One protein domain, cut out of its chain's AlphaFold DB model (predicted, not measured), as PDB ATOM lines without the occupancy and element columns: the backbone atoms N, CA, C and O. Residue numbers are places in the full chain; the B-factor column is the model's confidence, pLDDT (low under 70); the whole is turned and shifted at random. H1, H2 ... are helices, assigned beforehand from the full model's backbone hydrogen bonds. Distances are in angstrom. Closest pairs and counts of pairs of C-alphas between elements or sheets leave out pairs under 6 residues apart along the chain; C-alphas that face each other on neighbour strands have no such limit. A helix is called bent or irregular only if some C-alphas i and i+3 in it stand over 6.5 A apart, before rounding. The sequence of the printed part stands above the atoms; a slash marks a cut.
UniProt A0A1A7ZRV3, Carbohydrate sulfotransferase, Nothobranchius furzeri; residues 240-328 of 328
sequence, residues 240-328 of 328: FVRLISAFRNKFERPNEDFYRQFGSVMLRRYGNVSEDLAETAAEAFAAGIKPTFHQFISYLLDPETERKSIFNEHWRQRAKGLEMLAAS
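Overview. This is residues 240 to 328 of the 328 residues of the protein "Carbohydrate sulfotransferase" of Nothobranchius furzeri (UniProt A0A1A7ZRV3). Six rather short helices make an elongated body in which H2 and H4 meet crosswise in the middle, with H3 packed on the beginning of H2 at one end of the long axis and H6 packed on H4 towards the other end. H1 runs along one side of H2 and H4, while the short H5 follows directly after H4 and touches no helix. The printed part has 89 residues with six named helices, H1 to H6 in order along the chain, and no named strand; the class is all helix, and the helix packing is mostly crossed. The whole is compact, with a radius of gyration of the C-alphas of 12.9 A, and its C-alphas span 39 by 24 by 19 A.

Arrangement. The longest helix is H2, residues 256 to 270. It touches H4, residues 293 to 301, with residues 266 to 270 alone; the closest C-alphas are those of Tyr 270 and Gln 295, 5.7 A apart, and the lines are about perpendicular at 83 degrees. With residues 256 to 260 alone, H2 touches H3, residues 281 to 286, where the C-alphas of Glu 256 and Ala 281 come closest at 5.1 A. H2 and H3 run the same way at a steep tilt of 64 degrees. H1, residues 240 to 251, touches H2 with residues 250 to 251 alone; the closest C-alphas are those of Lys 250 and Phe 258, 6.3 A apart, and the lines are only just about perpendicular, at 70.2 degrees. H1 and H4 only just touch, with 3 pairs of C-alphas within 8 A, the closest being those of Phe 247 and Phe 293 at 6.8 A. These two run opposite ways at a steep tilt of 69 degrees, only just short of about perpendicular. H6, residues 316 to 326, touches H4, with the C-alphas of Leu 300 and Ala 319 closest at 5.4 A and the lines about perpendicular at 88 degrees. H6 is close but not clearly touching to H1, the closest C-alphas being those of Leu 243 and Arg 318 at 7.7 A. H5, residues 303 to 308, is close but not clearly touching to H4, with the C-alphas of Tyr 299 and Thr 305 closest at 6.8 A. H3 and H6 are apart, as are H2 and H6. Within H1, H3, H4 and H5 every backbone O i to N i+4 pair is within hydrogen-bond range; in H2 it is 9 of 11 and in H6 5 of 7.

Along the chain. H2 measures 19.3 A from first to last C-alpha, from C-alpha 256 at (235.931, 237.032, 268.666) to C-alpha 270. It is only just irregular: C-alphas 261 and 264 are 6.9 A apart. H1 begins at C-alpha 240, at (243.393, 259.763, 262.617), and measures 16.2 A. H3 is 8.4 A long, H4 12.4 A and H5 8.8 A. H6 measures 15.9 A and ends at C-alpha 326, at (231.738, 266.668, 260.951); it is neither bent nor irregular, but only just, with C-alphas 317 and 320 6.1 A apart.

Size, cuts and confidence. The two C-alphas farthest apart are those of Glu 283 and Ser 328, at 40.3 A. The printed part has no cut and ends at Ser 328, the chain's last residue. The links from H1 to H2 and from H4 to H5 are tight, the other three are short, and no link is long. The mean pLDDT of the printed part is 85.4; it is under 70 at residues 274 to 275 and 319 to 328, and H6 has a mean of 65.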
ATOM      1  N   PHE A 240     243.880 260.614 263.706       88.75
ATOM      2  CA  PHE A 240     243.393 259.763 262.617       88.75
ATOM      3  C   PHE A 240     244.240 258.505 262.487       88.75
ATOM      4  O   PHE A 240     243.713 257.390 262.418       88.75
ATOM      5  N   VAL A 241     245.560 258.643 262.601       91.25
ATOM      6  CA  VAL A 241     246.472 257.501 262.512       91.25
ATOM      7  C   VAL A 241     246.178 256.474 263.597       91.25
ATOM      8  O   VAL A 241     246.131 255.272 263.309       91.25
ATOM      9  N   ARG A 242     245.918 256.888 264.851       92.31
ATOM     10  CA  ARG A 242     245.571 255.866 265.849       92.31
ATOM     11  C   ARG A 242     244.170 255.242 265.628       92.31
ATOM     12  O   ARG A 242     243.923 254.205 266.235       92.31
ATOM     13  N   LEU A 243     243.246 255.863 264.877       92.69
ATOM     14  CA  LEU A 243     241.903 255.310 264.608       92.69
ATOM     15  C   LEU A 243     242.026 254.207 263.578       92.69
ATOM     16  O   LEU A 243     241.539 253.105 263.808       92.69
ATOM     17  N   ILE A 244     242.804 254.470 262.532       93.62
ATOM     18  CA  ILE A 244     243.244 253.455 261.581       93.62
ATOM     19  C   ILE A 244     243.939 252.324 262.347       93.62
ATOM     20  O   ILE A 244     243.540 251.172 262.245       93.62
ATOM     21  N   SER A 245     244.908 252.631 263.216       93.69
ATOM     22  CA  SER A 245     245.578 251.604 264.030       93.69
ATOM     23  C   SER A 245     244.614 250.804 264.919       93.69
ATOM     24  O   SER A 245     244.838 249.613 265.151       93.69
ATOM     25  N   ALA A 246     243.571 251.439 265.468       94.19
ATOM     26  CA  ALA A 246     242.548 250.758 266.259       94.19
ATOM     27  C   ALA A 246     241.742 249.801 265.379       94.19
ATOM     28  O   ALA A 246     241.678 248.618 265.700       94.19
ATOM     29  N   PHE A 247     241.227 250.291 264.250       95.75
ATOM     30  CA  PHE A 247     240.475 249.493 263.291       95.75
ATOM     31  C   PHE A 247     241.278 248.279 262.819       95.75
ATOM     32  O   PHE A 247     240.837 247.146 262.988       95.75
ATOM     33  N   ARG A 248     242.508 248.499 262.343       95.12
ATOM     34  CA  ARG A 248     243.392 247.432 261.858       95.12
ATOM     35  C   ARG A 248     243.644 246.374 262.926       95.12
ATOM     36  O   ARG A 248     243.478 245.184 262.702       95.12
ATOM     37  N   ASN A 249     243.958 246.804 264.145       92.62
ATOM     38  CA  ASN A 249     244.224 245.875 265.238       92.62
ATOM     39  C   ASN A 249     243.000 245.073 265.700       92.62
ATOM     40  O   ASN A 249     243.201 243.997 266.254       92.62
ATOM     41  N   LYS A 250     241.776 245.593 265.543       94.06
ATOM     42  CA  LYS A 250     240.560 244.941 266.055       94.06
ATOM     43  C   LYS A 250     239.727 244.234 264.986       94.06
ATOM     44  O   LYS A 250     238.999 243.319 265.343       94.06
ATOM     45  N   PHE A 251     239.834 244.635 263.718       95.56
ATOM     46  CA  PHE A 251     238.929 244.189 262.653       95.56
ATOM     47  C   PHE A 251     239.623 243.741 261.352       95.56
ATOM     48  O   PHE A 251     238.937 243.252 260.462       95.56
ATOM     49  N   GLU A 252     240.954 243.850 261.195       93.50
ATOM     50  CA  GLU A 252     241.628 243.254 260.014       93.50
ATOM     51  C   GLU A 252     241.885 241.752 260.155       93.50
ATOM     52  O   GLU A 252     242.032 241.064 259.146       93.50
ATOM     53  N   ARG A 253     241.942 241.241 261.388       92.69
ATOM     54  CA  ARG A 253     242.118 239.817 261.697       92.69
ATOM     55  C   ARG A 253     240.960 239.330 262.572       92.69
ATOM     56  O   ARG A 253     240.415 240.155 263.312       92.69
ATOM     57  N   PRO A 254     240.615 238.029 262.530       93.00
ATOM     58  CA  PRO A 254     239.583 237.469 263.393       93.00
ATOM     59  C   PRO A 254     239.869 237.778 264.864       93.00
ATOM     60  O   PRO A 254     240.966 237.531 265.368       93.00
ATOM     61  N   ASN A 255     238.884 238.363 265.537       93.50
ATOM     62  CA  ASN A 255     238.928 238.682 266.956       93.50
ATOM     63  C   ASN A 255     237.515 238.517 267.511       93.50
ATOM     64  O   ASN A 255     236.662 239.370 267.270       93.50
ATOM     65  N   GLU A 256     237.273 237.419 268.220       93.75
ATOM     66  CA  GLU A 256     235.931 237.032 268.666       93.75
ATOM     67  C   GLU A 256     235.279 238.084 269.567       93.75
ATOM     68  O   GLU A 256     234.137 238.485 269.331       93.75
ATOM     69  N   ASP A 257     236.024 238.607 270.542       91.69
ATOM     70  CA  ASP A 257     235.504 239.584 271.500       91.69
ATOM     71  C   ASP A 257     235.065 240.876 270.805       91.69
ATOM     72  O   ASP A 257     233.953 241.372 271.008       91.69
ATOM     73  N   PHE A 258     235.933 241.423 269.948       93.69
ATOM     74  CA  PHE A 258     235.651 242.674 269.248       93.69
ATOM     75  C   PHE A 258     234.636 242.493 268.126       93.69
ATOM     76  O   PHE A 258     233.825 243.391 267.890       93.69
ATOM     77  N   TYR A 259     234.644 241.349 267.448       94.62
ATOM     78  CA  TYR A 259     233.641 241.032 266.447       94.62
ATOM     79  C   TYR A 259     232.257 240.944 267.083       94.62
ATOM     80  O   TYR A 259     231.348 241.645 266.648       94.62
ATOM     81  N   ARG A 260     232.097 240.173 268.163       91.81
ATOM     82  CA  ARG A 260     230.797 240.011 268.819       91.81
ATOM     83  C   ARG A 260     230.256 241.337 269.346       91.81
ATOM     84  O   ARG A 260     229.088 241.634 269.127       91.81
ATOM     85  N   GLN A 261     231.098 242.131 270.010       90.94
ATOM     86  CA  GLN A 261     230.668 243.381 270.647       90.94
ATOM     87  C   GLN A 261     230.472 244.539 269.663       90.94
ATOM     88  O   GLN A 261     229.572 245.355 269.852       90.94
ATOM     89  N   PHE A 262     231.313 244.637 268.630       93.25
ATOM     90  CA  PHE A 262     231.355 245.805 267.746       93.25
ATOM     91  C   PHE A 262     231.243 245.422 266.271       93.25
ATOM     92  O   PHE A 262     230.467 246.032 265.542       93.25
ATOM     93  N   GLY A 263     231.998 244.417 265.817       93.44
ATOM     94  CA  GLY A 263     232.048 244.005 264.410       93.44
ATOM     95  C   GLY A 263     230.683 243.641 263.831       93.44
ATOM     96  O   GLY A 263     230.263 244.206 262.823       93.44
ATOM     97  N   SER A 264     229.968 242.752 264.511       92.25
ATOM     98  CA  SER A 264     228.631 242.294 264.136       92.25
ATOM     99  C   SER A 264     227.620 243.444 264.130       92.25
ATOM    100  O   SER A 264     226.805 243.553 263.216       92.25
ATOM    101  N   VAL A 265     227.711 244.358 265.102       91.19
ATOM    102  CA  VAL A 265     226.857 245.548 265.199       91.19
ATOM    103  C   VAL A 265     227.085 246.474 264.006       91.19
ATOM    104  O   VAL A 265     226.121 246.935 263.400       91.19
ATOM    105  N   MET A 266     228.346 246.716 263.643       93.62
ATOM    106  CA  MET A 266     228.701 247.540 262.487       93.62
ATOM    107  C   MET A 266     228.187 246.935 261.180       93.62
ATOM    108  O   MET A 266     227.616 247.648 260.358       93.62
ATOM    109  N   LEU A 267     228.340 245.622 261.009       93.12
ATOM    110  CA  LEU A 267     227.884 244.907 259.817       93.12
ATOM    111  C   LEU A 267     226.357 244.902 259.685       93.12
ATOM    112  O   LEU A 267     225.843 245.189 258.607       93.12
ATOM    113  N   ARG A 268     225.629 244.661 260.783       90.75
ATOM    114  CA  ARG A 268     224.156 244.682 260.787       90.75
ATOM    115  C   ARG A 268     223.588 246.068 260.492       90.75
ATOM    116  O   ARG A 268     222.579 246.180 259.810       90.75
ATOM    117  N   ARG A 269     224.210 247.129 261.020       90.88
ATOM    118  CA  ARG A 269     223.686 248.499 260.878       90.88
ATOM    119  C   ARG A 269     224.119 249.195 259.593       90.88
ATOM    120  O   ARG A 269     223.331 249.943 259.030       90.88
ATOM    121  N   TYR A 270     225.356 248.978 259.151       91.69
ATOM    122  CA  TYR A 270     225.963 249.751 258.058       91.69
ATOM    123  C   TYR A 270     226.520 248.874 256.928       91.69
ATOM    124  O   TYR A 270     227.124 249.390 255.989       91.69
ATOM    125  N   GLY A 271     226.390 247.549 257.025       85.25
ATOM    126  CA  GLY A 271     226.938 246.605 256.051       85.25
ATOM    127  C   GLY A 271     225.941 246.002 255.080       85.25
ATOM    128  O   GLY A 271     226.366 245.232 254.226       85.25
ATOM    129  N   ASN A 272     224.654 246.344 255.179       79.75
ATOM    130  CA  ASN A 272     223.581 245.738 254.383       79.75
ATOM    131  C   ASN A 272     223.565 244.195 254.460       79.75
ATOM    132  O   ASN A 272     223.070 243.537 253.547       79.75
ATOM    133  N   VAL A 273     224.112 243.613 255.534       74.50
ATOM    134  CA  VAL A 273     224.116 242.165 255.764       74.50
ATOM    135  C   VAL A 273     222.962 241.828 256.716       74.50
ATOM    136  O   VAL A 273     222.923 242.335 257.840       74.50
ATOM    137  N   SER A 274     222.005 241.028 256.233       66.50
ATOM    138  CA  SER A 274     220.817 240.566 256.976       66.50
ATOM    139  C   SER A 274     221.152 239.444 257.981       66.50
ATOM    140  O   SER A 274     222.292 238.993 258.034       66.50
ATOM    141  N   GLU A 275     220.146 239.033 258.767       63.06
ATOM    142  CA  GLU A 275     220.143 238.202 259.990       63.06
ATOM    143  C   GLU A 275     221.097 236.994 260.052       63.06
ATOM    144  O   GLU A 275     221.543 236.668 261.153       63.06
ATOM    145  N   ASP A 276     221.508 236.408 258.925       73.19
ATOM    146  CA  ASP A 276     222.447 235.276 258.843       73.19
ATOM    147  C   ASP A 276     223.925 235.683 259.040       73.19
ATOM    148  O   ASP A 276     224.841 235.172 258.388       73.19
ATOM    149  N   LEU A 277     224.193 236.637 259.936       83.50
ATOM    150  CA  LEU A 277     225.565 236.960 260.317       83.50
ATOM    151  C   LEU A 277     226.129 235.817 261.161       83.50
ATOM    152  O   LEU A 277     225.571 235.507 262.215       83.50
ATOM    153  N   ALA A 278     227.271 235.263 260.751       85.12
ATOM    154  CA  ALA A 278     227.959 234.249 261.540       85.12
ATOM    155  C   ALA A 278     228.205 234.737 262.979       85.12
ATOM    156  O   ALA A 278     228.559 235.905 263.204       85.12
ATOM    157  N   GLU A 279     228.012 233.841 263.949       85.69
ATOM    158  CA  GLU A 279     228.145 234.159 265.376       85.69
ATOM    159  C   GLU A 279     229.605 234.387 265.783       85.69
ATOM    160  O   GLU A 279     229.875 235.106 266.754       85.69
ATOM    161  N   THR A 280     230.540 233.804 265.027       91.75
ATOM    162  CA  THR A 280     231.978 233.883 265.282       91.75
ATOM    163  C   THR A 280     232.702 234.756 264.258       91.75
ATOM    164  O   THR A 280     232.327 234.848 263.084       91.75
ATOM    165  N   ALA A 281     233.780 235.399 264.703       92.50
ATOM    166  CA  ALA A 281     234.666 236.161 263.835       92.50
ATOM    167  C   ALA A 281     235.357 235.244 262.822       92.50
ATOM    168  O   ALA A 281     235.518 235.627 261.667       92.50
ATOM    169  N   ALA A 282     235.768 234.045 263.240       93.62
ATOM    170  CA  ALA A 282     236.433 233.086 262.365       93.62
ATOM    171  C   ALA A 282     235.574 232.722 261.141       93.62
ATOM    172  O   ALA A 282     236.056 232.811 260.011       93.62
ATOM    173  N   GLU A 283     234.301 232.382 261.349       92.31
ATOM    174  CA  GLU A 283     233.368 232.028 260.272       92.31
ATOM    175  C   GLU A 283     233.067 233.221 259.360       92.31
ATOM    176  O   GLU A 283     233.153 233.100 258.137       92.31
ATOM    177  N   ALA A 284     232.779 234.391 259.939       91.62
ATOM    178  CA  ALA A 284     232.508 235.600 259.164       91.62
ATOM    179  C   ALA A 284     233.691 235.958 258.255       91.62
ATOM    180  O   ALA A 284     233.523 236.202 257.059       91.62
ATOM    181  N   PHE A 285     234.910 235.916 258.800       93.06
ATOM    182  CA  PHE A 285     236.120 236.232 258.048       93.06
ATOM    183  C   PHE A 285     236.435 235.171 256.992       93.06
ATOM    184  O   PHE A 285     236.887 235.536 255.906       93.06
ATOM    185  N   ALA A 286     236.176 233.889 257.266       92.81
ATOM    186  CA  ALA A 286     236.302 232.821 256.275       92.81
ATOM    187  C   ALA A 286     235.331 233.015 255.098       92.81
ATOM    188  O   ALA A 286     235.695 232.754 253.953       92.81
ATOM    189  N   ALA A 287     234.138 233.559 255.357       90.81
ATOM    190  CA  ALA A 287     233.171 233.959 254.336       90.81
ATOM    191  C   ALA A 287     233.512 235.298 253.640       90.81
ATOM    192  O   ALA A 287     232.748 235.775 252.804       90.81
ATOM    193  N   GLY A 288     234.636 235.940 253.986       90.50
ATOM    194  CA  GLY A 288     235.025 237.251 253.458       90.50
ATOM    195  C   GLY A 288     234.219 238.427 254.026       90.50
ATOM    196  O   GLY A 288     234.396 239.564 253.587       90.50
ATOM    197  N   ILE A 289     233.366 238.179 255.020       90.94
ATOM    198  CA  ILE A 289     232.525 239.179 255.673       90.94
ATOM    199  C   ILE A 289     233.301 239.772 256.848       90.94
ATOM    200  O   ILE A 289     233.539 239.127 257.869       90.94
ATOM    201  N   LYS A 290     233.692 241.038 256.722       92.88
ATOM    202  CA  LYS A 290     234.361 241.780 257.794       92.88
ATOM    203  C   LYS A 290     233.972 243.255 257.772       92.88
ATOM    204  O   LYS A 290     233.684 243.780 256.694       92.88
ATOM    205  N   PRO A 291     233.987 243.940 258.929       95.00
ATOM    206  CA  PRO A 291     233.732 245.372 258.974       95.00
ATOM    207  C   PRO A 291     234.714 246.137 258.082       95.00
ATOM    208  O   PRO A 291     235.914 245.858 258.087       95.00
ATOM    209  N   THR A 292     234.221 247.125 257.341       95.31
ATOM    210  CA  THR A 292     235.062 248.059 256.583       95.31
ATOM    211  C   THR A 292     235.422 249.274 257.433       95.31
ATOM    212  O   THR A 292     234.749 249.596 258.414       95.31
ATOM    213  N   PHE A 293     236.482 249.996 257.050       95.50
ATOM    214  CA  PHE A 293     236.860 251.216 257.767       95.50
ATOM    215  C   PHE A 293     235.759 252.279 257.693       95.50
ATOM    216  O   PHE A 293     235.487 252.940 258.688       95.50
ATOM    217  N   HIS A 294     235.071 252.388 256.552       94.81
ATOM    218  CA  HIS A 294     233.923 253.280 256.406       94.81
ATOM    219  C   HIS A 294     232.821 252.950 257.420       94.81
ATOM    220  O   HIS A 294     232.399 253.834 258.154       94.81
ATOM    221  N   GLN A 295     232.416 251.679 257.535       95.25
ATOM    222  CA  GLN A 295     231.410 251.245 258.519       95.25
ATOM    223  C   GLN A 295     231.847 251.530 259.958       95.25
ATOM    224  O   GLN A 295     231.027 251.913 260.788       95.25
ATOM    225  N   PHE A 296     233.141 251.376 260.250       95.19
ATOM    226  CA  PHE A 296     233.700 251.747 261.544       95.19
ATOM    227  C   PHE A 296     233.572 253.247 261.816       95.19
ATOM    228  O   PHE A 296     233.140 253.623 262.899       95.19
ATOM    229  N   ILE A 297     233.872 254.109 260.844       93.88
ATOM    230  CA  ILE A 297     233.672 255.555 260.996       93.88
ATOM    231  C   ILE A 297     232.185 255.908 261.118       93.88
ATOM    232  O   ILE A 297     231.833 256.666 262.018       93.88
ATOM    233  N   SER A 298     231.302 255.311 260.308       93.38
ATOM    234  CA  SER A 298     229.847 255.497 260.427       93.38
ATOM    235  C   SER A 298     229.340 255.128 261.821       93.38
ATOM    236  O   SER A 298     228.558 255.866 262.405       93.38
ATOM    237  N   TYR A 299     229.840 254.032 262.394       92.75
ATOM    238  CA  TYR A 299     229.523 253.620 263.761       92.75
ATOM    239  C   TYR A 299     229.979 254.632 264.819       92.75
ATOM    240  O   TYR A 299     229.271 254.851 265.800       92.75
ATOM    241  N   LEU A 300     231.157 255.242 264.644       91.62
ATOM    242  CA  LEU A 300     231.674 256.247 265.579       91.62
ATOM    243  C   LEU A 300     230.935 257.582 265.502       91.62
ATOM    244  O   LEU A 300     230.902 258.292 266.501       91.62
ATOM    245  N   LEU A 301     230.394 257.917 264.332       90.50
ATOM    246  CA  LEU A 301     229.656 259.154 264.082       90.50
ATOM    247  C   LEU A 301     228.152 259.027 264.355       90.50
ATOM    248  O   LEU A 301     227.456 260.034 264.324       90.50
ATOM    249  N   ASP A 302     227.640 257.817 264.598       89.31
ATOM    250  CA  ASP A 302     226.223 257.589 264.881       89.31
ATOM    251  C   ASP A 302     225.867 258.036 266.317       89.31
ATOM    252  O   ASP A 302     226.278 257.369 267.279       89.31
ATOM    253  N   PRO A 303     225.048 259.095 266.496       85.88
ATOM    254  CA  PRO A 303     224.677 259.605 267.819       85.88
ATOM    255  C   PRO A 303     223.944 258.563 268.676       85.88
ATOM    256  O   PRO A 303     224.054 258.541 269.905       85.88
ATOM    257  N   GLU A 304     223.209 257.652 268.036       85.56
ATOM    258  CA  GLU A 304     222.467 256.605 268.726       85.56
ATOM    259  C   GLU A 304     223.404 255.556 269.340       85.56
ATOM    260  O   GLU A 304     223.081 254.930 270.356       85.56
ATOM    261  N   THR A 305     224.587 255.373 268.755       84.94
ATOM    262  CA  THR A 305     225.613 254.479 269.292       84.94
ATOM    263  C   THR A 305     226.210 255.029 270.584       84.94
ATOM    264  O   THR A 305     226.321 254.276 271.558       84.94
ATOM    265  N   GLU A 306     226.529 256.326 270.633       77.75
ATOM    266  CA  GLU A 306     227.034 256.964 271.856       77.75
ATOM    267  C   GLU A 306     225.974 256.979 272.964       77.75
ATOM    268  O   GLU A 306     226.282 256.702 274.125       77.75
ATOM    269  N   ARG A 307     224.702 257.211 272.610       80.88
ATOM    270  CA  ARG A 307     223.593 257.200 273.574       80.88
ATOM    271  C   ARG A 307     223.388 255.829 274.226       80.88
ATOM    272  O   ARG A 307     223.058 255.752 275.408       80.88
ATOM    273  N   LYS A 308     223.551 254.746 273.460       81.25
ATOM    274  CA  LYS A 308     223.321 253.368 273.928       81.25
ATOM    275  C   LYS A 308     224.460 252.812 274.772       81.25
ATOM    276  O   LYS A 308     224.214 251.980 275.642       81.25
ATOM    277  N   SER A 309     225.701 253.200 274.492       75.62
ATOM    278  CA  SER A 309     226.854 252.631 275.182       75.62
ATOM    279  C   SER A 309     228.047 253.566 275.164       75.62
ATOM    280  O   SER A 309     228.315 254.253 274.182       75.62
ATOM    281  N   ILE A 310     228.831 253.523 276.237       77.38
ATOM    282  CA  ILE A 310     230.081 254.266 276.281       77.38
ATOM    283  C   ILE A 310     231.064 253.627 275.296       77.38
ATOM    284  O   ILE A 310     231.390 252.444 275.417       77.38
ATOM    285  N   PHE A 311     231.598 254.422 274.364       83.69
ATOM    286  CA  PHE A 311     232.588 253.935 273.405       83.69
ATOM    287  C   PHE A 311     233.772 253.236 274.082       83.69
ATOM    288  O   PHE A 311     234.218 253.605 275.177       83.69
ATOM    289  N   ASN A 312     234.323 252.246 273.386       87.00
ATOM    290  CA  ASN A 312     235.516 251.535 273.813       87.00
ATOM    291  C   ASN A 312     236.714 252.497 273.943       87.00
ATOM    292  O   ASN A 312     236.877 253.421 273.141       87.00
ATOM    293  N   GLU A 313     237.581 252.263 274.930       84.00
ATOM    294  CA  GLU A 313     238.757 253.100 275.223       84.00
ATOM    295  C   GLU A 313     239.655 253.380 274.000       84.00
ATOM    296  O   GLU A 313     240.243 254.458 273.894       84.00
ATOM    297  N   HIS A 314     239.724 252.454 273.037       84.75
ATOM    298  CA  HIS A 314     240.622 252.543 271.885       84.75
ATOM    299  C   HIS A 314     240.234 253.668 270.901       84.75
ATOM    300  O   HIS A 314     241.090 254.163 270.151       84.75
ATOM    301  N   TRP A 315     238.966 254.096 270.908       83.38
ATOM    302  CA  TRP A 315     238.431 255.129 270.011       83.38
ATOM    303  C   TRP A 315     237.547 256.185 270.692       83.38
ATOM    304  O   TRP A 315     237.308 257.225 270.083       83.38
ATOM    305  N   ARG A 316     237.147 256.002 271.962       82.06
ATOM    306  CA  ARG A 316     236.260 256.916 272.715       82.06
ATOM    307  C   ARG A 316     236.660 258.383 272.626       82.06
ATOM    308  O   ARG A 316     235.845 259.220 272.270       82.06
ATOM    309  N   GLN A 317     237.912 258.698 272.958       73.50
ATOM    310  CA  GLN A 317     238.386 260.087 273.001       73.50
ATOM    311  C   GLN A 317     238.353 260.772 271.627       73.50
ATOM    312  O   GLN A 317     238.425 261.991 271.554       73.50
ATOM    313  N   ARG A 318     238.281 259.997 270.541       74.50
ATOM    314  CA  ARG A 318     238.413 260.497 269.170       74.50
ATOM    315  C   ARG A 318     237.116 260.516 268.397       74.50
ATOM    316  O   ARG A 318     236.993 261.367 267.532       74.50
ATOM    317  N   ALA A 319     236.161 259.658 268.747       68.12
ATOM    318  CA  ALA A 319     234.794 259.771 268.246       68.12
ATOM    319  C   ALA A 319     234.252 261.197 268.473       68.12
ATOM    320  O   ALA A 319     233.824 261.841 267.527       68.12
ATOM    321  N   LYS A 320     234.465 261.754 269.676       64.50
ATOM    322  CA  LYS A 320     234.103 263.145 270.007       64.50
ATOM    323  C   LYS A 320     234.824 264.204 269.165       64.50
ATOM    324  O   LYS A 320     234.257 265.239 268.848       64.50
ATOM    325  N   GLY A 321     236.088 263.962 268.813       58.78
ATOM    326  CA  GLY A 321     236.844 264.865 267.939       58.78
ATOM    327  C   GLY A 321     236.356 264.825 266.489       58.78
ATOM    328  O   GLY A 321     236.338 265.857 265.828       58.78
ATOM    329  N   LEU A 322     235.938 263.650 266.009       64.25
ATOM    330  CA  LEU A 322     235.346 263.497 264.682       64.25
ATOM    331  C   LEU A 322     233.981 264.179 264.571       64.25
ATOM    332  O   LEU A 322     233.710 264.782 263.542       64.25
ATOM    333  N   GLU A 323     233.153 264.113 265.612       59.06
ATOM    334  CA  GLU A 323     231.857 264.797 265.644       59.06
ATOM    335  C   GLU A 323     232.015 266.315 265.467       59.06
ATOM    336  O   GLU A 323     231.333 266.913 264.638       59.06
ATOM    337  N   MET A 324     232.985 266.930 266.158       56.72
ATOM    338  CA  MET A 324     233.269 268.365 266.014       56.72
ATOM    339  C   MET A 324     233.718 268.755 264.600       56.72
ATOM    340  O   MET A 324     233.355 269.827 264.131       56.72
ATOM    341  N   LEU A 325     234.484 267.896 263.918       55.88
ATOM    342  CA  LEU A 325     234.917 268.126 262.532       55.88
ATOM    343  C   LEU A 325     233.814 267.846 261.506       55.88
ATOM    344  O   LEU A 325     233.823 268.421 260.428       55.88
ATOM    345  N   ALA A 326     232.886 266.940 261.812       58.19
ATOM    346  CA  ALA A 326     231.738 266.668 260.951       58.19
ATOM    347  C   ALA A 326     230.671 267.776 261.037       58.19
ATOM    348  O   ALA A 326     229.859 267.912 260.126       58.19
ATOM    349  N   ALA A 327     230.668 268.547 262.129       54.19
ATOM    350  CA  ALA A 327     229.759 269.667 262.356       54.19
ATOM    351  C   ALA A 327     230.275 271.021 261.818       54.19
ATOM    352  O   ALA A 327     229.522 271.995 261.853       54.19
ATOM    353  N   SER A 328     231.532 271.092 261.357       43.62
ATOM    354  CA  SER A 328     232.182 272.290 260.795       43.62
ATOM    355  C   SER A 328     232.178 272.295 259.273       43.62
ATOM    356  O   SER A 328     231.887 273.358 258.687       43.62
TER     357      SER A 328